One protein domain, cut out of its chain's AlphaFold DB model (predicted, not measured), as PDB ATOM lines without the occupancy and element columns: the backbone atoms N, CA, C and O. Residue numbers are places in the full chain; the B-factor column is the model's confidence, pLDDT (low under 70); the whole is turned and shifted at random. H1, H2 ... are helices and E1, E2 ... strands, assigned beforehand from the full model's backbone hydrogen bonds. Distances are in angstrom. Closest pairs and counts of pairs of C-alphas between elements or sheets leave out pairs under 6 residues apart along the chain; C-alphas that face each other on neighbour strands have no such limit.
ATOM      1  N   GLN A  23     -37.943  30.189 -15.607       81.62
ATOM      2  CA  GLN A  23     -37.568  31.082 -14.511       81.62
ATOM      3  C   GLN A  23     -37.320  30.318 -13.203       81.62
ATOM      4  O   GLN A  23     -36.355  30.595 -12.499       81.62
ATOM      5  N   GLU A  24     -38.157  29.331 -12.884       83.88
ATOM      6  CA  GLU A  24     -37.971  28.481 -11.704       83.88
ATOM      7  C   GLU A  24     -36.686  27.645 -11.800       83.88
ATOM      8  O   GLU A  24     -35.964  27.527 -10.811       83.88
ATOM      9  N   LEU A  25     -36.344  27.141 -12.991       85.69
ATOM     10  CA  LEU A  25     -35.054  26.488 -13.242       85.69
ATOM     11  C   LEU A  25     -33.874  27.440 -13.003       85.69
ATOM     12  O   LEU A  25     -32.889  27.048 -12.382       85.69
ATOM     13  N   LEU A  26     -33.972  28.694 -13.449       85.19
ATOM     14  CA  LEU A  26     -32.925  29.693 -13.222       85.19
ATOM     15  C   LEU A  26     -32.784  30.068 -11.742       85.19
ATOM     16  O   LEU A  26     -31.661  30.232 -11.265       85.19
ATOM     17  N   ASN A  27     -33.892  30.126 -11.000       84.38
ATOM     18  CA  ASN A  27     -33.864  30.339  -9.553       84.38
ATOM     19  C   ASN A  27     -33.175  29.162  -8.834       84.38
ATOM     20  O   ASN A  27     -32.315  29.386  -7.980       84.38
ATOM     21  N   ILE A  28     -33.491  27.913  -9.216       86.25
ATOM     22  CA  ILE A  28     -32.797  26.715  -8.706       86.25
ATOM     23  C   ILE A  28     -31.301  26.811  -9.005       86.25
ATOM     24  O   ILE A  28     -30.482  26.632  -8.105       86.25
ATOM     25  N   ARG A  29     -30.932  27.134 -10.250       87.50
ATOM     26  CA  ARG A  29     -29.532  27.299 -10.647       87.50
ATOM     27  C   ARG A  29     -28.822  28.300  -9.748       87.50
ATOM     28  O   ARG A  29     -27.758  27.985  -9.229       87.50
ATOM     29  N   GLN A  30     -29.395  29.487  -9.558       85.88
ATOM     30  CA  GLN A  30     -28.789  30.538  -8.741       85.88
ATOM     31  C   GLN A  30     -28.539  30.065  -7.304       85.88
ATOM     32  O   GLN A  30     -27.451  30.284  -6.777       85.88
ATOM     33  N   HIS A  31     -29.505  29.364  -6.706       85.62
ATOM     34  CA  HIS A  31     -29.341  28.774  -5.380       85.62
ATOM     35  C   HIS A  31     -28.216  27.727  -5.352       85.62
ATOM     36  O   HIS A  31     -27.369  27.740  -4.460       85.62
ATOM     37  N   LEU A  32     -28.176  26.838  -6.346       86.25
ATOM     38  CA  LEU A  32     -27.172  25.782  -6.428       86.25
ATOM     39  C   LEU A  32     -25.759  26.319  -6.667       86.25
ATOM     40  O   LEU A  32     -24.822  25.815  -6.058       86.25
ATOM     41  N   MET A  33     -25.582  27.371  -7.469       85.75
ATOM     42  CA  MET A  33     -24.254  27.967  -7.685       85.75
ATOM     43  C   MET A  33     -23.611  28.463  -6.377       85.75
ATOM     44  O   MET A  33     -22.387  28.453  -6.264       85.75
ATOM     45  N   GLY A  34     -24.413  28.837  -5.372       82.88
ATOM     46  CA  GLY A  34     -23.925  29.228  -4.045       82.88
ATOM     47  C   GLY A  34     -23.318  28.083  -3.222       82.88
ATOM     48  O   GLY A  34     -22.616  28.348  -2.252       82.88
ATOM     49  N   LYS A  35     -23.535  26.817  -3.607       85.50
ATOM     50  CA  LYS A  35     -23.002  25.631  -2.908       85.50
ATOM     51  C   LYS A  35     -21.663  25.134  -3.475       85.50
ATOM     52  O   LYS A  35     -21.253  24.007  -3.196       85.50
ATOM     53  N   GLY A  36     -21.000  25.920  -4.325       86.75
ATOM     54  CA  GLY A  36     -19.731  25.537  -4.943       86.75
ATOM     55  C   GLY A  36     -19.860  24.320  -5.869       86.75
ATOM     56  O   GLY A  36     -20.799  24.226  -6.660       86.75
ATOM     57  N   LEU A  37     -18.899  23.392  -5.795       84.69
ATOM     58  CA  LEU A  37     -18.785  22.287  -6.756       84.69
ATOM     59  C   LEU A  37     -19.958  21.312  -6.643       84.69
ATOM     60  O   LEU A  37     -20.530  20.939  -7.662       84.69
ATOM     61  N   ALA A  38     -20.367  20.967  -5.419       84.12
ATOM     62  CA  ALA A  38     -21.512  20.089  -5.184       84.12
ATOM     63  C   ALA A  38     -22.795  20.663  -5.806       84.12
ATOM     64  O   ALA A  38     -23.532  19.963  -6.492       84.12
ATOM     65  N   GLY A  39     -23.021  21.970  -5.657       87.00
ATOM     66  CA  GLY A  39     -24.152  22.636  -6.293       87.00
ATOM     67  C   GLY A  39     -24.069  22.677  -7.818       87.00
ATOM     68  O   GLY A  39     -25.076  22.481  -8.497       87.00
ATOM     69  N   PHE A  40     -22.875  22.874  -8.380       87.75
ATOM     70  CA  PHE A  40     -22.676  22.796  -9.828       87.75
ATOM     71  C   PHE A  40     -22.964  21.395 -10.382       87.75
ATOM     72  O   PHE A  40     -23.611  21.262 -11.425       87.75
ATOM     73  N   GLN A  41     -22.535  20.354  -9.671       82.94
ATOM     74  CA  GLN A  41     -22.840  18.963 -10.002       82.94
ATOM     75  C   GLN A  41     -24.345  18.707  -9.942       82.94
ATOM     76  O   GLN A  41     -24.918  18.208 -10.908       82.94
ATOM     77  N   GLU A  42     -25.003  19.108  -8.850       83.50
ATOM     78  CA  GLU A  42     -26.460  19.011  -8.702       83.50
ATOM     79  C   GLU A  42     -27.197  19.698  -9.856       83.50
ATOM     80  O   GLU A  42     -28.121  19.124 -10.429       83.50
ATOM     81  N   TRP A  43     -26.761  20.897 -10.248       88.31
ATOM     82  CA  TRP A  43     -27.347  21.626 -11.368       88.31
ATOM     83  C   TRP A  43     -27.147  20.898 -12.702       88.31
ATOM     84  O   TRP A  43     -28.091  20.741 -13.477       88.31
ATOM     85  N   THR A  44     -25.935  20.411 -12.957       85.50
ATOM     86  CA  THR A  44     -25.606  19.690 -14.193       85.50
ATOM     87  C   THR A  44     -26.409  18.396 -14.306       85.50
ATOM     88  O   THR A  44     -26.970  18.112 -15.364       85.50
ATOM     89  N   MET A  45     -26.547  17.645 -13.211       79.56
ATOM     90  CA  MET A  45     -27.379  16.441 -13.166       79.56
ATOM     91  C   MET A  45     -28.877  16.760 -13.264       79.56
ATOM     92  O   MET A  45     -29.634  15.991 -13.846       79.56
ATOM     93  N   LEU A  46     -29.335  17.907 -12.752       81.94
ATOM     94  CA  LEU A  46     -30.716  18.349 -12.965       81.94
ATOM     95  C   LEU A  46     -30.990  18.596 -14.453       81.94
ATOM     96  O   LEU A  46     -32.056  18.240 -14.946       81.94
ATOM     97  N   LEU A  47     -30.027  19.158 -15.187       82.31
ATOM     98  CA  LEU A  47     -30.133  19.321 -16.637       82.31
ATOM     99  C   LEU A  47     -30.017  17.990 -17.403       82.31
ATOM    100  O   LEU A  47     -30.431  17.919 -18.563       82.31
ATOM    101  N   THR A  48     -29.445  16.947 -16.790       74.38
ATOM    102  CA  THR A  48     -29.037  15.713 -17.474       74.38
ATOM    103  C   THR A  48     -29.391  14.465 -16.662       74.38
ATOM    104  O   THR A  48     -28.702  14.073 -15.732       74.38
ATOM    105  N   GLU A  49     -30.465  13.768 -17.043       64.19
ATOM    106  CA  GLU A  49     -30.852  12.491 -16.410       64.19
ATOM    107  C   GLU A  49     -30.047  11.276 -16.939       64.19
ATOM    108  O   GLU A  49     -30.466  10.128 -16.765       64.19
ATOM    109  N   PHE A  50     -28.925  11.485 -17.639       62.03
ATOM    110  CA  PHE A  50     -28.243  10.428 -18.390       62.03
ATOM    111  C   PHE A  50     -26.871  10.078 -17.811       62.03
ATOM    112  O   PHE A  50     -25.963  10.901 -17.792       62.03
ATOM    113  N   ASN A  51     -26.708   8.808 -17.433       57.53
ATOM    114  CA  ASN A  51     -25.492   8.304 -16.784       57.53
ATOM    115  C   ASN A  51     -24.519   7.589 -17.741       57.53
ATOM    116  O   ASN A  51     -23.497   7.083 -17.292       57.53
ATOM    117  N   CYS A  52     -24.832   7.504 -19.041       67.00
ATOM    118  CA  CYS A  52     -24.077   6.696 -20.005       67.00
ATOM    119  C   CYS A  52     -23.779   7.489 -21.285       67.00
ATOM    120  O   CYS A  52     -24.477   7.335 -22.293       67.00
ATOM    121  N   ILE A  53     -22.764   8.355 -21.232       75.44
ATOM    122  CA  ILE A  53     -22.281   9.077 -22.415       75.44
ATOM    123  C   ILE A  53     -21.700   8.067 -23.410       75.44
ATOM    124  O   ILE A  53     -20.916   7.192 -23.041       75.44
ATOM    125  N   ASN A  54     -22.089   8.197 -24.675       76.75
ATOM    126  CA  ASN A  54     -21.540   7.451 -25.794       76.75
ATOM    127  C   ASN A  54     -20.799   8.415 -26.729       76.75
ATOM    128  O   ASN A  54     -21.403   9.189 -27.477       76.75
ATOM    129  N   TRP A  55     -19.473   8.345 -26.688       77.50
ATOM    130  CA  TRP A  55     -18.602   9.195 -27.495       77.50
ATOM    131  C   TRP A  55     -18.602   8.815 -28.969       77.50
ATOM    132  O   TRP A  55     -18.504   9.714 -29.794       77.50
ATOM    133  N   ASP A  56     -18.834   7.540 -29.300       75.81
ATOM    134  CA  ASP A  56     -18.826   7.050 -30.683       75.81
ATOM    135  C   ASP A  56     -19.899   7.729 -31.551       75.81
ATOM    136  O   ASP A  56     -19.730   7.852 -32.762       75.81
ATOM    137  N   ILE A  57     -20.988   8.199 -30.929       75.88
ATOM    138  CA  ILE A  57     -22.102   8.887 -31.599       75.88
ATOM    139  C   ILE A  57     -22.156  10.398 -31.303       75.88
ATOM    140  O   ILE A  57     -23.133  11.058 -31.660       75.88
ATOM    141  N   THR A  58     -21.155  10.938 -30.600       81.56
ATOM    142  CA  THR A  58     -21.059  12.376 -30.306       81.56
ATOM    143  C   THR A  58     -20.763  13.140 -31.595       81.56
ATOM    144  O   THR A  58     -19.972  12.702 -32.430       81.56
ATOM    145  N   VAL A  59     -21.433  14.276 -31.775       82.38
ATOM    146  CA  VAL A  59     -21.364  15.074 -33.000       82.38
ATOM    147  C   VAL A  59     -20.382  16.216 -32.801       82.38
ATOM    148  O   VAL A  59     -20.504  16.983 -31.844       82.38
ATOM    149  N   PHE A  60     -19.443  16.330 -33.736       80.75
ATOM    150  CA  PHE A  60     -18.452  17.393 -33.783       80.75
ATOM    151  C   PHE A  60     -18.647  18.258 -35.026       80.75
ATOM    152  O   PHE A  60     -18.946  17.741 -36.105       80.75
ATOM    153  N   SER A  61     -18.429  19.560 -34.879       77.38
ATOM    154  CA  SER A  61     -18.315  20.490 -35.996       77.38
ATOM    155  C   SER A  61     -17.037  20.206 -36.802       77.38
ATOM    156  O   SER A  61     -16.111  19.562 -36.291       77.38
ATOM    157  N   PRO A  62     -16.908  20.731 -38.035       68.19
ATOM    158  CA  PRO A  62     -15.671  20.627 -38.818       68.19
ATOM    159  C   PRO A  62     -14.430  21.184 -38.103       68.19
ATOM    160  O   PRO A  62     -13.317  20.729 -38.346       68.19
ATOM    161  N   ASN A  63     -14.621  22.127 -37.175       68.25
ATOM    162  CA  ASN A  63     -13.553  22.728 -36.368       68.25
ATOM    163  C   ASN A  63     -13.195  21.867 -35.132       68.25
ATOM    164  O   ASN A  63     -12.357  22.233 -34.297       68.25
ATOM    165  N   GLY A  64     -13.841  20.707 -34.992       70.00
ATOM    166  CA  GLY A  64     -13.673  19.778 -33.883       70.00
ATOM    167  C   GLY A  64     -14.248  20.298 -32.567       70.00
ATOM    168  O   GLY A  64     -13.678  20.006 -31.514       70.00
ATOM    169  N   GLU A  65     -15.297  21.119 -32.612       77.06
ATOM    170  CA  GLU A  65     -16.076  21.526 -31.432       77.06
ATOM    171  C   GLU A  65     -17.250  20.561 -31.249       77.06
ATOM    172  O   GLU A  65     -17.778  20.067 -32.237       77.06
ATOM    173  N   ILE A  66     -17.680  20.271 -30.019       81.12
ATOM    174  CA  ILE A  66     -18.872  19.431 -29.810       81.12
ATOM    175  C   ILE A  66     -20.115  20.222 -30.204       81.12
ATOM    176  O   ILE A  66     -20.372  21.258 -29.614       81.12
ATOM    177  N   GLU A  67     -20.942  19.682 -31.096       83.75
ATOM    178  CA  GLU A  67     -22.290  20.204 -31.370       83.75
ATOM    179  C   GLU A  67     -23.375  19.442 -30.599       83.75
ATOM    180  O   GLU A  67     -24.452  19.979 -30.319       83.75
ATOM    181  N   GLY A  68     -23.112  18.185 -30.232       85.88
ATOM    182  CA  GLY A  68     -24.028  17.388 -29.424       85.88
ATOM    183  C   GLY A  68     -23.377  16.152 -28.819       85.88
ATOM    184  O   GLY A  68     -22.600  15.471 -29.479       85.88
ATOM    185  N   ILE A  69     -23.722  15.845 -27.569       84.94
ATOM    186  CA  ILE A  69     -23.202  14.692 -26.824       84.94
ATOM    187  C   ILE A  69     -24.109  13.483 -27.033       84.94
ATOM    188  O   ILE A  69     -25.326  13.552 -26.845       84.94
ATOM    189  N   GLY A  70     -23.499  12.364 -27.407       83.38
ATOM    190  CA  GLY A  70     -24.162  11.080 -27.549       83.38
ATOM    191  C   GLY A  70     -24.437  10.393 -26.217       83.38
ATOM    192  O   GLY A  70     -23.612  10.437 -25.313       83.38
ATOM    193  N   PHE A  71     -25.558   9.688 -26.095       80.50
ATOM    194  CA  PHE A  71     -25.835   8.777 -24.985       80.50
ATOM    195  C   PHE A  71     -26.435   7.471 -25.490       80.50
ATOM    196  O   PHE A  71     -27.206   7.453 -26.452       80.50
ATOM    197  N   THR A  72     -26.140   6.382 -24.784       78.56
ATOM    198  CA  THR A  72     -26.786   5.084 -25.002       78.56
ATOM    199  C   THR A  72     -27.656   4.748 -23.807       78.56
ATOM    200  O   THR A  72     -27.183   4.651 -22.676       78.56
ATOM    201  N   LEU A  73     -28.949   4.563 -24.055       75.06
ATOM    202  CA  LEU A  73     -29.953   4.405 -23.012       75.06
ATOM    203  C   LEU A  73     -30.722   3.108 -23.205       75.06
ATOM    204  O   LEU A  73     -31.316   2.890 -24.255       75.06
ATOM    205  N   LEU A  74     -30.799   2.281 -22.164       71.88
ATOM    206  CA  LEU A  74     -31.774   1.196 -22.109       71.88
ATOM    207  C   LEU A  74     -33.012   1.690 -21.360       71.88
ATOM    208  O   LEU A  74     -33.045   1.716 -20.127       71.88
ATOM    209  N   ARG A  75     -34.032   2.138 -22.094       69.25
ATOM    210  CA  ARG A  75     -35.251   2.658 -21.462       69.25
ATOM    211  C   ARG A  75     -36.165   1.510 -21.053       69.25
ATOM    212  O   ARG A  75     -36.191   0.455 -21.666       69.25
ATOM    213  N   LYS A  76     -37.019   1.757 -20.056       68.06
ATOM    214  CA  LYS A  76     -37.955   0.759 -19.498       68.06
ATOM    215  C   LYS A  76     -38.898   0.111 -20.530       68.06
ATOM    216  O   LYS A  76     -39.467  -0.939 -20.251       68.06
ATOM    217  N   ALA A  77     -39.155   0.775 -21.655       65.56
ATOM    218  CA  ALA A  77     -40.024   0.272 -22.717       65.56
ATOM    219  C   ALA A  77     -39.250  -0.352 -23.891       65.56
ATOM    220  O   ALA A  77     -39.878  -1.013 -24.715       65.56
ATOM    221  N   ASP A  78     -37.931  -0.165 -23.949       66.75
ATOM    222  CA  ASP A  78     -37.116  -0.566 -25.089       66.75
ATOM    223  C   ASP A  78     -36.557  -1.973 -24.851       66.75
ATOM    224  O   ASP A  78     -36.091  -2.303 -23.759       66.75
ATOM    225  N   SER A  79     -36.609  -2.827 -25.873       73.75
ATOM    226  CA  SER A  79     -36.023  -4.173 -25.826       73.75
ATOM    227  C   SER A  79     -34.510  -4.175 -26.061       73.75
ATOM    228  O   SER A  79     -33.863  -5.194 -25.839       73.75
ATOM    229  N   SER A  80     -33.954  -3.057 -26.529       74.75
ATOM    230  CA  SER A  80     -32.533  -2.866 -26.828       74.75
ATOM    231  C   SER A  80     -32.099  -1.442 -26.473       74.75
ATOM    232  O   SER A  80     -32.943  -0.544 -26.469       74.75
ATOM    233  N   PRO A  81     -30.804  -1.206 -26.200       77.69
ATOM    234  CA  PRO A  81     -30.289   0.142 -25.997       77.69
ATOM    235  C   PRO A  81     -30.564   1.038 -27.210       77.69
ATOM    236  O   PRO A  81     -30.475   0.597 -28.356       77.69
ATOM    237  N   VAL A  82     -30.891   2.299 -26.944       76.62
ATOM    238  CA  VAL A  82     -31.179   3.326 -27.946       76.62
ATOM    239  C   VAL A  82     -30.148   4.437 -27.830       76.62
ATOM    240  O   VAL A  82     -29.859   4.930 -26.740       76.62
ATOM    241  N   ASN A  83     -29.624   4.839 -28.981       81.25
ATOM    242  CA  ASN A  83     -28.683   5.939 -29.113       81.25
ATOM    243  C   ASN A  83     -29.433   7.256 -29.287       81.25
ATOM    244  O   ASN A  83     -30.360   7.347 -30.100       81.25
ATOM    245  N   VAL A  84     -29.028   8.259 -28.517       80.62
ATOM    246  CA  VAL A  84     -29.641   9.583 -28.471       80.62
ATOM    247  C   VAL A  84     -28.570  10.667 -28.466       80.62
ATOM    248  O   VAL A  84     -27.496  10.458 -27.916       80.62
ATOM    249  N   ILE A  85     -28.865  11.830 -29.047       83.50
ATOM    250  CA  ILE A  85     -27.957  12.984 -29.059       83.50
ATOM    251  C   ILE A  85     -28.590  14.142 -28.292       83.50
ATOM    252  O   ILE A  85     -29.720  14.546 -28.568       83.50
ATOM    253  N   MET A  86     -27.845  14.689 -27.341       85.50
ATOM    254  CA  MET A  86     -28.164  15.919 -26.633       85.50
ATOM    255  C   MET A  86     -27.405  17.074 -27.273       85.50
ATOM    256  O   MET A  86     -26.185  17.163 -27.162       85.50
ATOM    257  N   TRP A  87     -28.129  17.959 -27.942       86.19
ATOM    258  CA  TRP A  87     -27.531  19.071 -28.669       86.19
ATOM    259  C   TRP A  87     -27.085  20.206 -27.752       86.19
ATOM    260  O   TRP A  87     -27.714  20.487 -26.729       86.19
ATOM    261  N   GLN A  88     -26.033  20.904 -28.171       85.75
ATOM    262  CA  GLN A  88     -25.652  22.179 -27.594       85.75
ATOM    263  C   GLN A  88     -26.739  23.235 -27.859       85.75
ATOM    264  O   GLN A  88     -27.313  23.330 -28.957       85.75
ATOM    265  N   LEU A  89     -27.013  24.014 -26.812       83.44
ATOM    266  CA  LEU A  89     -27.970  25.116 -26.756       83.44
ATOM    267  C   LEU A  89     -27.205  26.413 -26.463       83.44
ATOM    268  O   LEU A  89     -26.773  26.639 -25.334       83.44
ATOM    269  N   ASP A  90     -26.986  27.241 -27.478       80.25
ATOM    270  CA  ASP A  90     -26.220  28.490 -27.338       80.25
ATOM    271  C   ASP A  90     -27.092  29.721 -27.095       80.25
ATOM    272  O   ASP A  90     -26.623  30.725 -26.573       80.25
ATOM    273  N   ASP A  91     -28.372  29.620 -27.422       78.19
ATOM    274  CA  ASP A  91     -29.400  30.636 -27.222       78.19
ATOM    275  C   ASP A  91     -29.761  30.840 -25.745       78.19
ATOM    276  O   ASP A  91     -30.113  31.944 -25.326       78.19
ATOM    277  N   LEU A  92     -29.636  29.790 -24.929       81.31
ATOM    278  CA  LEU A  92     -29.805  29.884 -23.483       81.31
ATOM    279  C   LEU A  92     -28.742  29.049 -22.757       81.31
ATOM    280  O   LEU A  92     -29.045  27.979 -22.220       81.31
ATOM    281  N   PRO A  93     -27.488  29.537 -22.684       85.25
ATOM    282  CA  PRO A  93     -26.358  28.738 -22.224       85.25
ATOM    283  C   PRO A  93     -26.494  28.312 -20.760       85.25
ATOM    284  O   PRO A  93     -25.958  27.279 -20.374       85.25
ATOM    285  N   MET A  94     -27.281  29.042 -19.956       86.44
ATOM    286  CA  MET A  94     -27.608  28.668 -18.573       86.44
ATOM    287  C   MET A  94     -28.365  27.353 -18.470       86.44
ATOM    288  O   MET A  94     -28.212  26.669 -17.465       86.44
ATOM    289  N   LEU A  95     -29.151  26.998 -19.486       86.81
ATOM    290  CA  LEU A  95     -29.893  25.741 -19.552       86.81
ATOM    291  C   LEU A  95     -29.242  24.739 -20.513       86.81
ATOM    292  O   LEU A  95     -29.863  23.735 -20.841       86.81
ATOM    293  N   CYS A  96     -28.016  24.998 -20.982       88.38
ATOM    294  CA  CYS A  96     -27.327  24.137 -21.936       88.38
ATOM    295  C   CYS A  96     -26.650  22.954 -21.235       88.38
ATOM    296  O   CYS A  96     -25.588  23.139 -20.634       88.38
ATOM    297  N   PRO A  97     -27.201  21.733 -21.315       86.81
ATOM    298  CA  PRO A  97     -26.636  20.597 -20.600       86.81
ATOM    299  C   PRO A  97     -25.230  20.224 -21.091       86.81
ATOM    300  O   PRO A  97     -24.378  19.892 -20.277       86.81
ATOM    301  N   VAL A  98     -24.959  20.345 -22.399       88.19
ATOM    302  CA  VAL A  98     -23.651  20.024 -23.003       88.19
ATOM    303  C   VAL A  98     -22.533  20.845 -22.364       88.19
ATOM    304  O   VAL A  98     -21.550  20.286 -21.888       88.19
ATOM    305  N   LYS A  99     -22.714  22.166 -22.268       90.06
ATOM    306  CA  LYS A  99     -21.728  23.074 -21.663       90.06
ATOM    307  C   LYS A  99     -21.449  22.743 -20.202       90.06
ATOM    308  O   LYS A  99     -20.300  22.753 -19.773       90.06
ATOM    309  N   HIS A 100     -22.505  22.444 -19.450       90.00
ATOM    310  CA  HIS A 100     -22.390  22.123 -18.032       90.00
ATOM    311  C   HIS A 100     -21.731  20.754 -17.810       90.00
ATOM    312  O   HIS A 100     -20.887  20.643 -16.925       90.00
ATOM    313  N   ILE A 101     -22.024  19.749 -18.645       87.44
ATOM    314  CA  ILE A 101     -21.326  18.453 -18.620       87.44
ATOM    315  C   ILE A 101     -19.834  18.642 -18.898       87.44
ATOM    316  O   ILE A 101     -19.017  18.143 -18.132       87.44
ATOM    317  N   LEU A 102     -19.463  19.372 -19.955       87.25
ATOM    318  CA  LEU A 102     -18.051  19.564 -20.312       87.25
ATOM    319  C   LEU A 102     -17.281  20.305 -19.217       87.25
ATOM    320  O   LEU A 102     -16.172  19.908 -18.869       87.25
ATOM    321  N   ALA A 103     -17.895  21.324 -18.613       89.12
ATOM    322  CA  ALA A 103     -17.347  21.982 -17.433       89.12
ATOM    323  C   ALA A 103     -17.201  21.039 -16.235       89.12
ATOM    324  O   ALA A 103     -16.191  21.086 -15.538       89.12
ATOM    325  N   TRP A 104     -18.192  20.184 -15.976       86.50
ATOM    326  CA  TRP A 104     -18.125  19.232 -14.871       86.50
ATOM    327  C   TRP A 104     -17.009  18.197 -15.081       86.50
ATOM    328  O   TRP A 104     -16.215  17.970 -14.164       86.50
ATOM    329  N   ILE A 105     -16.907  17.629 -16.285       83.38
ATOM    330  CA  ILE A 105     -15.829  16.709 -16.670       83.38
ATOM    331  C   ILE A 105     -14.477  17.391 -16.457       83.38
ATOM    332  O   ILE A 105     -13.634  16.840 -15.759       83.38
ATOM    333  N   TYR A 106     -14.301  18.617 -16.957       85.19
ATOM    334  CA  TYR A 106     -13.063  19.374 -16.769       85.19
ATOM    335  C   TYR A 106     -12.706  19.577 -15.289       85.19
ATOM    336  O   TYR A 106     -11.565  19.371 -14.893       85.19
ATOM    337  N   MET A 107     -13.680  19.952 -14.455       81.75
ATOM    338  CA  MET A 107     -13.432  20.247 -13.039       81.75
ATOM    339  C   MET A 107     -13.166  19.011 -12.174       81.75
ATOM    340  O   MET A 107     -12.646  19.159 -11.071       81.75
ATOM    341  N   THR A 108     -13.596  17.820 -12.593       77.62
ATOM    342  CA  THR A 108     -13.615  16.648 -11.696       77.62
ATOM    343  C   THR A 108     -12.982  15.392 -12.266       77.62
ATOM    344  O   THR A 108     -12.704  14.476 -11.501       77.62
ATOM    345  N   GLY A 109     -12.800  15.306 -13.585       70.19
ATOM    346  CA  GLY A 109     -12.410  14.073 -14.274       70.19
ATOM    347  C   GLY A 109     -13.437  12.938 -14.154       70.19
ATOM    348  O   GLY A 109     -13.163  11.812 -14.558       70.19
ATOM    349  N   ILE A 110     -14.618  13.190 -13.573       65.56
ATOM    350  CA  ILE A 110     -15.635  12.167 -13.312       65.56
ATOM    351  C   ILE A 110     -16.640  12.115 -14.466       65.56
ATOM    352  O   ILE A 110     -17.164  13.137 -14.907       65.56
ATOM    353  N   SER A 111     -16.976  10.895 -14.894       54.44
ATOM    354  CA  SER A 111     -17.950  10.616 -15.958       54.44
ATOM    355  C   SER A 111     -19.290  10.038 -15.466       54.44
ATOM    356  O   SER A 111     -20.116   9.651 -16.291       54.44
ATOM    357  N   SER A 112     -19.522   9.922 -14.150       48.38
ATOM    358  CA  SER A 112     -20.756   9.339 -13.590       48.38
ATOM    359  C   SER A 112     -21.187   9.961 -12.255       48.38
ATOM    360  O   SER A 112     -20.346  10.205 -11.394       48.38
ATOM    361  N   GLY A 113     -22.497  10.117 -12.036       49.56
ATOM    362  CA  GLY A 113     -23.078  10.592 -10.773       49.56
ATOM    363  C   GLY A 113     -24.559  10.225 -10.622       49.56
ATOM    364  O   GLY A 113     -25.175   9.701 -11.547       49.56
ATOM    365  N   TYR A 114     -25.132  10.463  -9.439       48.66
ATOM    366  CA  TYR A 114     -26.550  10.220  -9.137       48.66
ATOM    367  C   TYR A 114     -27.155  11.452  -8.455       48.66
ATOM    368  O   TYR A 114     -26.545  12.010  -7.547       48.66
ATOM    369  N   PHE A 115     -28.372  11.847  -8.846       53.84
ATOM    370  CA  PHE A 115     -29.028  13.061  -8.345       53.84
ATOM    371  C   PHE A 115     -30.405  12.796  -7.726       53.84
ATOM    372  O   PHE A 115     -31.177  11.967  -8.210       53.84
ATOM    373  N   GLN A 116     -30.730  13.534  -6.657       57.88
ATOM    374  CA  GLN A 116     -32.011  13.463  -5.946       57.88
ATOM    375  C   GLN A 116     -32.849  14.736  -6.163       57.88
ATOM    376  O   GLN A 116     -32.927  15.607  -5.300       57.88
ATOM    377  N   ILE A 117     -33.560  14.799  -7.293       61.59
ATOM    378  CA  ILE A 117     -34.386  15.946  -7.739       61.59
ATOM    379  C   ILE A 117     -35.340  16.483  -6.653       61.59
ATOM    380  O   ILE A 117     -35.535  17.690  -6.520       61.59
ATOM    381  N   LYS A 118     -35.952  15.593  -5.859       62.22
ATOM    382  CA  LYS A 118     -37.028  15.957  -4.924       62.22
ATOM    383  C   LYS A 118     -36.567  16.896  -3.804       62.22
ATOM    384  O   LYS A 118     -37.287  17.837  -3.486       62.22
ATOM    385  N   ALA A 119     -35.404  16.639  -3.204       66.38
ATOM    386  CA  ALA A 119     -34.906  17.442  -2.086       66.38
ATOM    387  C   ALA A 119     -34.545  18.864  -2.545       66.38
ATOM    388  O   ALA A 119     -34.918  19.843  -1.901       66.38
ATOM    389  N   THR A 120     -33.901  18.976  -3.709       66.62
ATOM    390  CA  THR A 120     -33.467  20.253  -4.279       66.62
ATOM    391  C   THR A 120     -34.644  21.149  -4.672       66.62
ATOM    392  O   THR A 120     -34.643  22.329  -4.324       66.62
ATOM    393  N   CYS A 121     -35.682  20.612  -5.328       63.41
ATOM    394  CA  CYS A 121     -36.850  21.414  -5.718       63.41
ATOM    395  C   CYS A 121     -37.606  21.991  -4.511       63.41
ATOM    396  O   CYS A 121     -37.988  23.157  -4.541       63.41
ATOM    397  N   ILE A 122     -37.775  21.206  -3.437       67.50
ATOM    398  CA  ILE A 122     -38.449  21.659  -2.206       67.50
ATOM    399  C   ILE A 122     -37.684  22.820  -1.561       67.50
ATOM    400  O   ILE A 122     -38.296  23.804  -1.153       67.50
ATOM    401  N   ALA A 123     -36.354  22.726  -1.498       68.88
ATOM    402  CA  ALA A 123     -35.522  23.769  -0.903       68.88
ATOM    403  C   ALA A 123     -35.524  25.073  -1.723       68.88
ATOM    404  O   ALA A 123     -35.514  26.161  -1.154       68.88
ATOM    405  N   CYS A 124     -35.539  24.972  -3.055       65.19
ATOM    406  CA  CYS A 124     -35.381  26.131  -3.940       65.19
ATOM    407  C   CYS A 124     -36.704  26.818  -4.309       65.19
ATOM    408  O   CYS A 124     -36.698  27.988  -4.686       65.19
ATOM    409  N   ILE A 125     -37.827  26.097  -4.252       66.75
ATOM    410  CA  ILE A 125     -39.146  26.588  -4.678       66.75
ATOM    411  C   ILE A 125     -40.187  26.255  -3.594       66.75
ATOM    412  O   ILE A 125     -41.149  25.524  -3.846       66.75
ATOM    413  N   PRO A 126     -40.030  26.791  -2.369       61.19
ATOM    414  CA  PRO A 126     -40.894  26.440  -1.239       61.19
ATOM    415  C   PRO A 126     -42.343  26.922  -1.415       61.19
ATOM    416  O   PRO A 126     -43.242  26.474  -0.713       61.19
ATOM    417  N   TYR A 127     -42.582  27.840  -2.355       63.25
ATOM    418  CA  TYR A 127     -43.885  28.446  -2.624       63.25
ATOM    419  C   TYR A 127     -44.767  27.650  -3.605       63.25
ATOM    420  O   TYR A 127     -45.923  28.022  -3.820       63.25
ATOM    421  N   GLN A 128     -44.261  26.581  -4.229       62.78
ATOM    422  CA  GLN A 128     -45.104  25.682  -5.022       62.78
ATOM    423  C   GLN A 128     -45.785  24.651  -4.113       62.78
ATOM    424  O   GLN A 128     -45.134  23.937  -3.359       62.78
ATOM    425  N   THR A 129     -47.107  24.528  -4.235       56.22
ATOM    426  CA  THR A 129     -47.938  23.602  -3.445       56.22
ATOM    427  C   THR A 129     -48.102  22.215  -4.083       56.22
ATOM    428  O   THR A 129     -48.759  21.347  -3.510       56.22
ATOM    429  N   GLY A 130     -47.527  21.981  -5.268       60.22
ATOM    430  CA  GLY A 130     -47.654  20.715  -5.996       60.22
ATOM    431  C   GLY A 130     -46.534  19.704  -5.712       60.22
ATOM    432  O   GLY A 130     -45.475  20.027  -5.178       60.22
ATOM    433  N   LEU A 131     -46.775  18.438  -6.063       63.81
ATOM    434  CA  LEU A 131     -45.856  17.336  -5.770       63.81
ATOM    435  C   LEU A 131     -44.615  17.381  -6.674       63.81
ATOM    436  O   LEU A 131     -44.713  17.231  -7.886       63.81
ATOM    437  N   PHE A 132     -43.419  17.477  -6.094       69.94
ATOM    438  CA  PHE A 132     -42.175  17.200  -6.818       69.94
ATOM    439  C   PHE A 132     -41.905  15.691  -6.816       69.94
ATOM    440  O   PHE A 132     -41.380  15.130  -5.849       69.94
ATOM    441  N   GLY A 133     -42.336  15.021  -7.884       66.81
ATOM    442  CA  GLY A 133     -42.177  13.581  -8.075       66.81
ATOM    443  C   GLY A 133     -41.286  13.215  -9.263       66.81
ATOM    444  O   GLY A 133     -40.661  14.062  -9.903       66.81
ATOM    445  N   THR A 134     -41.231  11.919  -9.567       66.50
ATOM    446  CA  THR A 134     -40.373  11.333 -10.613       66.50
ATOM    447  C   THR A 134     -40.720  11.781 -12.037       66.50
ATOM    448  O   THR A 134     -39.970  11.499 -12.965       66.50
ATOM    449  N   HIS A 135     -41.862  12.435 -12.249       74.06
ATOM    450  CA  HIS A 135     -42.277  12.977 -13.542       74.06
ATOM    451  C   HIS A 135     -42.053  14.484 -13.672       74.06
ATOM    452  O   HIS A 135     -42.314  15.011 -14.754       74.06
ATOM    453  N   CYS A 136     -41.565  15.164 -12.629       80.56
ATOM    454  CA  CYS A 136     -41.297  16.604 -12.648       80.56
ATOM    455  C   CYS A 136     -40.419  16.989 -13.847       80.56
ATOM    456  O   CYS A 136     -40.862  17.726 -14.724       80.56
ATOM    457  N   MET A 137     -39.236  16.383 -13.971       79.75
ATOM    458  CA  MET A 137     -38.289  16.682 -15.050       79.75
ATOM    459  C   MET A 137     -38.807  16.298 -16.433       79.75
ATOM    460  O   MET A 137     -38.637  17.046 -17.389       79.75
ATOM    461  N   ARG A 138     -39.533  15.183 -16.542       79.88
ATOM    462  CA  ARG A 138     -40.183  14.792 -17.797       79.88
ATOM    463  C   ARG A 138     -41.220  15.825 -18.248       79.88
ATOM    464  O   ARG A 138     -41.269  16.153 -19.430       79.88
ATOM    465  N   LYS A 139     -42.030  16.360 -17.330       85.44
ATOM    466  CA  LYS A 139     -42.991  17.431 -17.636       85.44
ATOM    467  C   LYS A 139     -42.294  18.754 -17.953       85.44
ATOM    468  O   LYS A 139     -42.718  19.443 -18.874       85.44
ATOM    469  N   THR A 140     -41.220  19.077 -17.237       86.12
ATOM    470  CA  THR A 140     -40.355  20.228 -17.528       86.12
ATOM    471  C   THR A 140     -39.758  20.126 -18.932       86.12
ATOM    472  O   THR A 140     -39.813  21.092 -19.683       86.12
ATOM    473  N   GLY A 141     -39.283  18.948 -19.347       86.62
ATOM    474  CA  GLY A 141     -38.784  18.712 -20.704       86.62
ATOM    475  C   GLY A 141     -39.848  18.950 -21.778       86.62
ATOM    476  O   GLY A 141     -39.568  19.588 -22.787       86.62
ATOM    477  N   TYR A 142     -41.091  18.525 -21.529       88.69
ATOM    478  CA  TYR A 142     -42.240  18.855 -22.381       88.69
ATOM    479  C   TYR A 142     -42.496  20.360 -22.467       88.69
ATOM    480  O   TYR A 142     -42.744  20.880 -23.554       88.69
ATOM    481  N   LEU A 143     -42.435  21.056 -21.329       88.88
ATOM    482  CA  LEU A 143     -42.596  22.503 -21.289       88.88
ATOM    483  C   LEU A 143     -41.525  23.198 -22.134       88.88
ATOM    484  O   LEU A 143     -41.874  23.962 -23.029       88.88
ATOM    485  N   LEU A 144     -40.248  22.884 -21.900       87.81
ATOM    486  CA  LEU A 144     -39.134  23.477 -22.641       87.81
ATOM    487  C   LEU A 144     -39.219  23.165 -24.136       87.81
ATOM    488  O   LEU A 144     -38.991  24.051 -24.950       87.81
ATOM    489  N   ALA A 145     -39.606  21.942 -24.502       88.38
ATOM    490  CA  ALA A 145     -39.743  21.553 -25.897       88.38
ATOM    491  C   ALA A 145     -40.812  22.373 -26.633       88.38
ATOM    492  O   ALA A 145     -40.547  22.902 -27.709       88.38
ATOM    493  N   TYR A 146     -42.005  22.521 -26.053       89.06
ATOM    494  CA  TYR A 146     -43.082  23.273 -26.700       89.06
ATOM    495  C   TYR A 146     -42.856  24.785 -26.670       89.06
ATOM    496  O   TYR A 146     -43.145  25.456 -27.660       89.06
ATOM    497  N   TRP A 147     -42.296  25.322 -25.583       87.94
ATOM    498  CA  TRP A 147     -41.925  26.740 -25.514       87.94
ATOM    499  C   TRP A 147     -40.782  27.057 -26.493       87.94
ATOM    500  O   TRP A 147     -40.776  28.113 -27.116       87.94
ATOM    501  N   GLY A 148     -39.886  26.093 -26.718       85.19
ATOM    502  CA  GLY A 148     -38.837  26.109 -27.737       85.19
ATOM    503  C   GLY A 148     -39.301  25.805 -29.166       85.19
ATOM    504  O   GLY A 148     -38.455  25.561 -30.028       85.19
ATOM    505  N   ARG A 149     -40.616  25.804 -29.436       87.56
ATOM    506  CA  ARG A 149     -41.237  25.558 -30.757       87.56
ATOM    507  C   ARG A 149     -41.011  24.154 -31.341       87.56
ATOM    508  O   ARG A 149     -40.956  23.993 -32.556       87.56
ATOM    509  N   GLY A 150     -40.898  23.135 -30.496       85.88
ATOM    510  CA  GLY A 150     -40.815  21.743 -30.937       85.88
ATOM    511  C   GLY A 150     -42.100  21.250 -31.604       85.88
ATOM    512  O   GLY A 150     -43.206  21.513 -31.127       85.88
ATOM    513  N   GLU A 151     -41.954  20.498 -32.695       86.81
ATOM    514  CA  GLU A 151     -43.082  19.866 -33.378       86.81
ATOM    515  C   GLU A 151     -43.560  18.610 -32.644       86.81
ATOM    516  O   GLU A 151     -42.765  17.833 -32.117       86.81
ATOM    517  N   ASP A 152     -44.870  18.350 -32.678       86.00
ATOM    518  CA  ASP A 152     -45.476  17.190 -32.015       86.00
ATOM    519  C   ASP A 152     -44.790  15.871 -32.371       86.00
ATOM    520  O   ASP A 152     -44.511  15.057 -31.489       86.00
ATOM    521  N   SER A 153     -44.525  15.657 -33.662       82.50
ATOM    522  CA  SER A 153     -43.973  14.391 -34.144       82.50
ATOM    523  C   SER A 153     -42.604  14.103 -33.523       82.50
ATOM    524  O   SER A 153     -42.339  12.973 -33.111       82.50
ATOM    525  N   ASP A 154     -41.781  15.135 -33.364       84.06
ATOM    526  CA  ASP A 154     -40.436  15.037 -32.821       84.06
ATOM    527  C   ASP A 154     -40.436  14.988 -31.296       84.06
ATOM    528  O   ASP A 154     -39.757  14.143 -30.709       84.06
ATOM    529  N   VAL A 155     -41.245  15.825 -30.641       85.69
ATOM    530  CA  VAL A 155     -41.367  15.834 -29.177       85.69
ATOM    531  C   VAL A 155     -41.875  14.482 -28.674       85.69
ATOM    532  O   VAL A 155     -41.304  13.917 -27.735       85.69
ATOM    533  N   PHE A 156     -42.892  13.901 -29.321       83.00
ATOM    534  CA  PHE A 156     -43.403  12.582 -28.938       83.00
ATOM    535  C   PHE A 156     -42.393  11.459 -29.184       83.00
ATOM    536  O   PHE A 156     -42.261  10.578 -28.326       83.00
ATOM    537  N   LYS A 157     -41.648  11.497 -30.296       78.50
ATOM    538  CA  LYS A 157     -40.560  10.539 -30.552       78.50
ATOM    539  C   LYS A 157     -39.485  10.627 -29.467       78.50
ATOM    540  O   LYS A 157     -39.142   9.603 -28.873       78.50
ATOM    541  N   CYS A 158     -39.026  11.836 -29.139       78.75
ATOM    542  CA  CYS A 158     -37.990  12.068 -28.126       78.75
ATOM    543  C   CYS A 158     -38.426  11.601 -26.729       78.75
ATOM    544  O   CYS A 158     -37.643  10.986 -26.006       78.75
ATOM    545  N   ALA A 159     -39.688  11.846 -26.366       78.12
ATOM    546  CA  ALA A 159     -40.249  11.439 -25.080       78.12
ATOM    547  C   ALA A 159     -40.507   9.927 -24.959       78.12
ATOM    548  O   ALA A 159     -40.600   9.406 -23.841       78.12
ATOM    549  N   SER A 160     -40.634   9.234 -26.098       73.62
ATOM    550  CA  SER A 160     -40.776   7.775 -26.202       73.62
ATOM    551  C   SER A 160     -41.855   7.210 -25.273       73.62
ATOM    552  O   SER A 160     -41.652   6.266 -24.502       73.62
ATOM    553  N   HIS A 161     -43.031   7.835 -25.304       72.50
ATOM    554  CA  HIS A 161     -44.187   7.332 -24.576       72.50
ATOM    555  C   HIS A 161     -44.712   6.036 -25.180       72.50
ATOM    556  O   HIS A 161     -44.736   5.863 -26.393       72.50
ATOM    557  N   LYS A 162     -45.221   5.153 -24.311       67.62
ATOM    558  CA  LYS A 162     -45.889   3.916 -24.738       67.62
ATOM    559  C   LYS A 162     -47.136   4.188 -25.581       67.62
ATOM    560  O   LYS A 162     -47.492   3.367 -26.412       67.62
ATOM    561  N   THR A 163     -47.817   5.310 -25.338       72.00
ATOM    562  CA  THR A 163     -49.017   5.717 -26.076       72.00
ATOM    563  C   THR A 163     -49.016   7.225 -26.317       72.00
ATOM    564  O   THR A 163     -48.549   8.003 -25.481       72.00
ATOM    565  N   ALA A 164     -49.599   7.655 -27.440       73.19
ATOM    566  CA  ALA A 164     -49.735   9.072 -27.783       73.19
ATOM    567  C   ALA A 164     -50.584   9.852 -26.756       73.19
ATOM    568  O   ALA A 164     -50.304  11.011 -26.458       73.19
ATOM    569  N   SER A 165     -51.579   9.193 -26.149       77.44
ATOM    570  CA  SER A 165     -52.451   9.784 -25.125       77.44
ATOM    571  C   SER A 165     -51.677  10.268 -23.889       77.44
ATOM    572  O   SER A 165     -51.970  11.341 -23.361       77.44
ATOM    573  N   MET A 166     -50.634   9.540 -23.460       76.25
ATOM    574  CA  MET A 166     -49.801   9.967 -22.328       76.25
ATOM    575  C   MET A 166     -49.063  11.275 -22.628       76.25
ATOM    576  O   MET A 166     -49.068  12.188 -21.802       76.25
ATOM    577  N   GLY A 167     -48.477  11.383 -23.822       80.75
ATOM    578  CA  GLY A 167     -47.802  12.603 -24.256       80.75
ATOM    579  C   GLY A 167     -48.764  13.780 -24.413       80.75
ATOM    580  O   GLY A 167     -48.412  14.907 -24.066       80.75
ATOM    581  N   ALA A 168     -49.992  13.534 -24.879       84.81
ATOM    582  CA  ALA A 168     -50.996  14.579 -25.071       84.81
ATOM    583  C   ALA A 168     -51.343  15.320 -23.766       84.81
ATOM    584  O   ALA A 168     -51.556  16.532 -23.786       84.81
ATOM    585  N   ASN A 169     -51.342  14.627 -22.621       83.19
ATOM    586  CA  ASN A 169     -51.556  15.265 -21.319       83.19
ATOM    587  C   ASN A 169     -50.398  16.202 -20.934       83.19
ATOM    588  O   ASN A 169     -50.643  17.295 -20.424       83.19
ATOM    589  N   TYR A 170     -49.149  15.817 -21.211       86.62
ATOM    590  CA  TYR A 170     -47.993  16.683 -20.958       86.62
ATOM    591  C   TYR A 170     -47.951  17.879 -21.909       86.62
ATOM    592  O   TYR A 170     -47.717  19.000 -21.458       86.62
ATOM    593  N   LYS A 171     -48.273  17.664 -23.191       89.31
ATOM    594  CA  LYS A 171     -48.467  18.741 -24.169       89.31
ATOM    595  C   LYS A 171     -49.511  19.746 -23.686       89.31
ATOM    596  O   LYS A 171     -49.249  20.944 -23.698       89.31
ATOM    597  N   ARG A 172     -50.682  19.270 -23.240       86.00
ATOM    598  CA  ARG A 172     -51.762  20.140 -22.752       86.00
ATOM    599  C   ARG A 172     -51.268  21.046 -21.625       86.00
ATOM    600  O   ARG A 172     -51.430  22.254 -21.728       86.00
ATOM    601  N   ASN A 173     -50.602  20.484 -20.616       84.38
ATOM    602  CA  ASN A 173     -50.065  21.265 -19.497       84.38
ATOM    603  C   ASN A 173     -49.031  22.311 -19.953       84.38
ATOM    604  O   ASN A 173     -49.094  23.461 -19.522       84.38
ATOM    605  N   ALA A 174     -48.109  21.932 -20.845       87.62
ATOM    606  CA  ALA A 174     -47.092  22.836 -21.382       87.62
ATOM    607  C   ALA A 174     -47.708  24.030 -22.135       87.62
ATOM    608  O   ALA A 174     -47.317  25.178 -21.903       87.62
ATOM    609  N   LEU A 175     -48.699  23.769 -22.996       86.19
ATOM    610  CA  LEU A 175     -49.393  24.803 -23.768       86.19
ATOM    611  C   LEU A 175     -50.278  25.693 -22.892       86.19
ATOM    612  O   LEU A 175     -50.312  26.902 -23.106       86.19
ATOM    613  N   SER A 176     -50.953  25.132 -21.883       84.81
ATOM    614  CA  SER A 176     -51.733  25.921 -20.922       84.81
ATOM    615  C   SER A 176     -50.855  26.920 -20.170       84.81
ATOM    616  O   SER A 176     -51.219  28.088 -20.054       84.81
ATOM    617  N   LEU A 177     -49.673  26.502 -19.713       82.62
ATOM    618  CA  LEU A 177     -48.742  27.408 -19.038       82.62
ATOM    619  C   LEU A 177     -48.126  28.438 -19.983       82.62
ATOM    620  O   LEU A 177     -47.915  29.574 -19.569       82.62
ATOM    621  N   MET A 178     -47.888  28.073 -21.244       83.50
ATOM    622  CA  MET A 178     -47.463  29.033 -22.266       83.50
ATOM    623  C   MET A 178     -48.521  30.122 -22.468       83.50
ATOM    624  O   MET A 178     -48.193  31.303 -22.500       83.50
ATOM    625  N   ALA A 179     -49.798  29.736 -22.553       82.12
ATOM    626  CA  ALA A 179     -50.908  30.674 -22.692       82.12
ATOM    627  C   ALA A 179     -51.022  31.611 -21.478       82.12
ATOM    628  O   ALA A 179     -51.197  32.814 -21.655       82.12
ATOM    629  N   ILE A 180     -50.859  31.081 -20.258       81.81
ATOM    630  CA  ILE A 180     -50.841  31.886 -19.026       81.81
ATOM    631  C   ILE A 180     -49.667  32.871 -19.029       81.81
ATOM    632  O   ILE A 180     -49.846  34.034 -18.673       81.81
ATOM    633  N   ALA A 181     -48.474  32.424 -19.428       77.38
ATOM    634  CA  ALA A 181     -47.295  33.280 -19.505       77.38
ATOM    635  C   ALA A 181     -47.485  34.408 -20.534       77.38
ATOM    636  O   ALA A 181     -47.330  35.575 -20.183       77.38
ATOM    637  N   ASN A 182     -47.936  34.084 -21.751       77.19
ATOM    638  CA  ASN A 182     -48.217  35.072 -22.799       77.19
ATOM    639  C   ASN A 182     -49.262  36.110 -22.364       77.19
ATOM    640  O   ASN A 182     -49.079  37.305 -22.594       77.19
ATOM    641  N   ALA A 183     -50.334  35.667 -21.695       76.81
ATOM    642  CA  ALA A 183     -51.386  36.554 -21.204       76.81
ATOM    643  C   ALA A 183     -50.879  37.561 -20.158       76.81
ATOM    644  O   ALA A 183     -51.388  38.676 -20.082       76.81
ATOM    645  N   ARG A 184     -49.870  37.190 -19.360       71.31
ATOM    646  CA  ARG A 184     -49.270  38.066 -18.338       71.31
ATOM    647  C   ARG A 184     -48.224  39.015 -18.902       71.31
ATOM    648  O   ARG A 184     -48.084  40.124 -18.407       71.31
ATOM    649  N   SER A 185     -47.497  38.571 -19.918       65.50
ATOM    650  CA  SER A 185     -46.433  39.336 -20.561       65.50
ATOM    651  C   SER A 185     -46.938  40.360 -21.584       65.50
ATOM    652  O   SER A 185     -46.121  41.011 -22.226       65.50
ATOM    653  N   GLY A 186     -48.259  40.495 -21.762       55.19
ATOM    654  CA  GLY A 186     -48.856  41.479 -22.668       55.19
ATOM    655  C   GLY A 186     -48.510  41.257 -24.143       55.19
ATOM    656  O   GLY A 186     -48.383  42.228 -24.869       55.19
ATOM    657  N   ASN A 187     -48.322  40.004 -24.584       51.62
ATOM    658  CA  ASN A 187     -47.782  39.623 -25.907       51.62
ATOM    659  C   ASN A 187     -46.364  40.143 -26.252       51.62
ATOM    660  O   ASN A 187     -45.793  39.651 -27.222       51.62
ATOM    661  N   ASP A 188     -45.779  41.043 -25.457       45.53
ATOM    662  CA  ASP A 188     -44.473  41.669 -25.726       45.53
ATOM    663  C   ASP A 188     -43.300  40.997 -24.989       45.53
ATOM    664  O   ASP A 188     -42.143  41.126 -25.391       45.53
ATOM    665  N   GLY A 189     -43.561  40.245 -23.916       51.09
ATOM    666  CA  GLY A 189     -42.514  39.477 -23.237       51.09
ATOM    667  C   GLY A 189     -42.214  38.166 -23.960       51.09
ATOM    668  O   GLY A 189     -42.960  37.195 -23.826       51.09
ATOM    669  N   GLU A 190     -41.097  38.121 -24.686       55.38
ATOM    670  CA  GLU A 190     -40.578  36.891 -25.283       55.38
ATOM    671  C   GLU A 190     -40.337  35.839 -24.188       55.38
ATOM    672  O   GLU A 190     -39.494  35.994 -23.299       55.38
ATOM    673  N   ILE A 191     -41.108  34.751 -24.236       62.56
ATOM    674  CA  ILE A 191     -40.899  33.601 -23.363       62.56
ATOM    675  C   ILE A 191     -39.523  33.006 -23.685       62.56
ATOM    676  O   ILE A 191     -39.333  32.370 -24.720       62.56
ATOM    677  N   LYS A 192     -38.563  33.179 -22.769       67.19
ATOM    678  CA  LYS A 192     -37.211  32.625 -22.908       67.19
ATOM    679  C   LYS A 192     -37.216  31.119 -22.646       67.19
ATOM    680  O   LYS A 192     -37.178  30.674 -21.498       67.19
ATOM    681  N   ALA A 193     -37.245  30.338 -23.717       74.62
ATOM    682  CA  ALA A 193     -36.980  28.905 -23.712       74.62
ATOM    683  C   ALA A 193     -35.968  28.579 -24.821       74.62
ATOM    684  O   ALA A 193     -35.989  29.244 -25.858       74.62
ATOM    685  N   PRO A 194     -35.090  27.582 -24.624       76.25
ATOM    686  CA  PRO A 194     -34.150  27.193 -25.661       76.25
ATOM    687  C   PRO A 194     -34.907  26.600 -26.850       76.25
ATOM    688  O   PRO A 194     -35.880  25.861 -26.670       76.25
ATOM    689  N   LYS A 195     -34.446  26.887 -28.066       82.31
ATOM    690  CA  LYS A 195     -34.976  26.310 -29.297       82.31
ATOM    691  C   LYS A 195     -34.878  24.793 -29.218       82.31
ATOM    692  O   LYS A 195     -33.811  24.220 -28.987       82.31
ATOM    693  N   PHE A 196     -36.007  24.129 -29.436       80.81
ATOM    694  CA  PHE A 196     -36.059  22.682 -29.382       80.81
ATOM    695  C   PHE A 196     -35.256  22.083 -30.538       80.81
ATOM    696  O   PHE A 196     -35.476  22.413 -31.706       80.81
ATOM    697  N   LYS A 197     -34.342  21.170 -30.206       80.81
ATOM    698  CA  LYS A 197     -33.631  20.334 -31.172       80.81
ATOM    699  C   LYS A 197     -33.990  18.870 -30.907       80.81
ATOM    700  O   LYS A 197     -33.789  18.405 -29.782       80.81
ATOM    701  N   PRO A 198     -34.516  18.135 -31.903       73.00
ATOM    702  CA  PRO A 198     -34.898  16.749 -31.711       73.00
ATOM    703  C   PRO A 198     -33.680  15.888 -31.394       73.00
ATOM    704  O   PRO A 198     -32.624  15.981 -32.023       73.00
ATOM    705  N   ILE A 199     -33.863  14.998 -30.431       71.81
ATOM    706  CA  ILE A 199     -32.909  13.959 -30.081       71.81
ATOM    707  C   ILE A 199     -32.997  12.886 -31.175       71.81
ATOM    708  O   ILE A 199     -33.828  11.976 -31.118       71.81
ATOM    709  N   LEU A 200     -32.191  13.032 -32.225       61.75
ATOM    710  CA  LEU A 200     -32.169  12.093 -33.342       61.75
ATOM    711  C   LEU A 200     -31.425  10.815 -32.938       61.75
ATOM    712  O   LEU A 200     -30.318  10.871 -32.409       61.75
ATOM    713  N   SER A 201     -32.025   9.659 -33.230       50.19
ATOM    714  CA  SER A 201     -31.335   8.370 -33.195       50.19
ATOM    715  C   SER A 201     -30.728   8.129 -34.571       50.19
ATOM    716  O   SER A 201     -31.421   7.736 -35.509       50.19
ATOM    717  N   LYS A 202     -29.447   8.452 -34.728       43.88
ATOM    718  CA  LYS A 202     -28.672   8.077 -35.910       43.88
ATOM    719  C   LYS A 202     -27.364   7.447 -35.455       43.88
ATOM    720  O   LYS A 202     -26.770   7.869 -34.466       43.88
ATOM    721  N   THR A 203     -26.964   6.401 -36.160       36.00
ATOM    722  CA  THR A 203     -25.672   5.739 -36.019       36.00
ATOM    723  C   THR A 203     -24.589   6.657 -36.567       36.00
ATOM    724  O   THR A 203     -24.610   7.013 -37.743       36.00
ATOM    725  N   PHE A 204     -23.643   7.023 -35.713       38.88
ATOM    726  CA  PHE A 204     -22.416   7.712 -36.089       38.88
ATOM    727  C   PHE A 204     -21.231   6.953 -35.485       38.88
ATOM    728  O   PHE A 204     -21.413   6.175 -34.550       38.88
ATOM    729  N   ASN A 205     -20.056   7.123 -36.085       32.28
ATOM    730  CA  ASN A 205     -18.800   6.515 -35.657       32.28
ATOM    731  C   ASN A 205     -17.750   7.622 -35.607       32.28
ATOM    732  O   ASN A 205     -17.303   8.059 -36.666       32.28
ATOM    733  N   LEU A 206     -17.345   8.049 -34.414       39.78
ATOM    734  CA  LEU A 206     -16.107   8.794 -34.179       39.78
ATOM    735  C   LEU A 206     -15.686   8.658 -32.712       39.78
ATOM    736  O   LEU A 206     -16.424   9.027 -31.810       39.78
ATOM    737  N   ARG A 207     -14.471   8.157 -32.471       40.22
ATOM    738  CA  ARG A 207     -13.872   8.101 -31.130       40.22
ATOM    739  C   ARG A 207     -13.170   9.418 -30.815       40.22
ATOM    740  O   ARG A 207     -12.280   9.822 -31.558       40.22
ATOM    741  N   ALA A 208     -13.499  10.024 -29.679       53.16
ATOM    742  CA  ALA A 208     -12.740  11.122 -29.087       53.16
ATOM    743  C   ALA A 208     -12.449  10.829 -27.605       53.16
ATOM    744  O   ALA A 208     -13.258  10.201 -26.922       53.16
ATOM    745  N   PHE A 209     -11.290  11.276 -27.114       62.41
ATOM    746  CA  PHE A 209     -10.918  11.172 -25.700       62.41
ATOM    747  C   PHE A 209     -11.609  12.273 -24.887       62.41
ATOM    748  O   PHE A 209     -11.424  13.459 -25.150       62.41
ATOM    749  N   ILE A 210     -12.385  11.857 -23.886       67.75
ATOM    750  CA  ILE A 210     -13.284  12.680 -23.059       67.75
ATOM    751  C   ILE A 210     -12.594  13.923 -22.495       67.75
ATOM    752  O   ILE A 210     -13.054  15.048 -22.699       67.75
ATOM    753  N   ASP A 211     -11.463  13.707 -21.827       70.50
ATOM    754  CA  ASP A 211     -10.748  14.761 -21.111       70.50
ATOM    755  C   ASP A 211     -10.151  15.776 -22.080       70.50
ATOM    756  O   ASP A 211     -10.216  16.975 -21.835       70.50
ATOM    757  N   SER A 212      -9.660  15.316 -23.235       78.00
ATOM    758  CA  SER A 212      -9.133  16.194 -24.283       78.00
ATOM    759  C   SER A 212     -10.213  17.120 -24.841       78.00
ATOM    760  O   SER A 212      -9.941  18.292 -25.106       78.00
ATOM    761  N   VAL A 213     -11.449  16.636 -24.974       78.19
ATOM    762  CA  VAL A 213     -12.542  17.456 -25.497       78.19
ATOM    763  C   VAL A 213     -13.043  18.465 -24.465       78.19
ATOM    764  O   VAL A 213     -13.243  19.631 -24.806       78.19
ATOM    765  N   ALA A 214     -13.209  18.050 -23.207       82.56
ATOM    766  CA  ALA A 214     -13.562  18.967 -22.123       82.56
ATOM    767  C   ALA A 214     -12.477  20.041 -21.921       82.56
ATOM    768  O   ALA A 214     -12.792  21.227 -21.827       82.56
ATOM    769  N   LEU A 215     -11.202  19.639 -21.958       84.19
ATOM    770  CA  LEU A 215     -10.043  20.528 -21.897       84.19
ATOM    771  C   LEU A 215     -10.015  21.508 -23.073       84.19
ATOM    772  O   LEU A 215      -9.850  22.708 -22.865       84.19
TER     773      LEU A 215
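What this domain is: This is residues 23 to 215 of the 515 residues of an uncharacterized protein of Chytriomyces confervae (UniProt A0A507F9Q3). Two groups of helices make a rounded body: H5, H6 and the long H7 form one, while H1, H2, H3 and H8 follow one another by contact in the other, where H4 crosses H1. A two-stranded hairpin, E1 and E2, has the first part of H3 close to it, and the long stretch from H7 to H8 runs back past E2. The printed part has 193 residues, with eight named helices and two named strands in the order H1 H2 E1 E2 H3 H4 H5 H6 H7 H8; the sheet, E1 - E2, is antiparallel and the class is mostly helix. It is compact, with a radius of gyration of the C-alphas of 17.1 A, and spans 47 by 39 by 34 A.

How they stand to each other: Begin at the hairpin of E1, residues 66 to 73, and E2, residues 82 to 87, antiparallel at 152 degrees; look for N 69 and O 86, 2.8 A apart, and N 84 and O 71, 2.9 A apart, within hydrogen-bond range. Residues 59 to 60 pair antiparallel with residues 66 to 68 of E1. H3, residues 97 to 108, comes closest to E1 at the C-alphas of Val 98 and Ile 69, 6.6 A. With residues 102 to 106 alone it touches H8, residues 210 to 215, about perpendicular at 89 degrees, closest C-alphas Leu 102 and Ala 214, 4.9 A. H2, residues 36 to 47, touches H3 at a shallow tilt of 33 degrees, only just short of steep, opposite ways; the closest C-alphas are those of Leu 47 and Pro 97, 5.4 A. With residues 39 to 43 alone H2 touches H1, residues 23 to 33, in a helical hairpin; C-alphas 32 and 39 are the closest, 4.4 A. H4, residues 117 to 124, touches H1 about perpendicular at 90 degrees, closest C-alphas Ile 28 and Cys 124, 5.5 A. In the other group H7, residues 164 to 184, touches H5, residues 136 to 147, at a steep tilt of 63 degrees; the closest C-alphas are those of Leu 143 and Ala 174, 4.5 A. H6, residues 152 to 159, only just touches H7, with 3 pairs of C-alphas within 8 A, closest Phe 156 and Gly 167, 6.4 A. Every O i to N i+4 pair is within hydrogen-bond range in H1, H2, H3, H4, H5, H6 and H8; in H7 it is 16 of 17.

Where its parts are: Find C-alpha 23 at (-37.568, 31.082, -14.511), where H1 begins, and C-alpha 215 at (-10.043, 20.528, -21.897), where H8 ends. H7 runs 30.5 A from C-alpha 164 at (-49.735, 9.072, -27.783); E1 measures 19.9 A.

The domain as a whole: The C-alphas farthest apart, those of Gly 186 and Arg 207, are 49.1 A apart. The printed part has no cut; the links H2 to E1, H4 to H5 and H7 to H8 are long. Residues 183 to 188 stand free. Mean pLDDT of the printed part is 75.5; look for values under 70 at, among others, residues 110 to 134, 185 to 192 and 200 to 210.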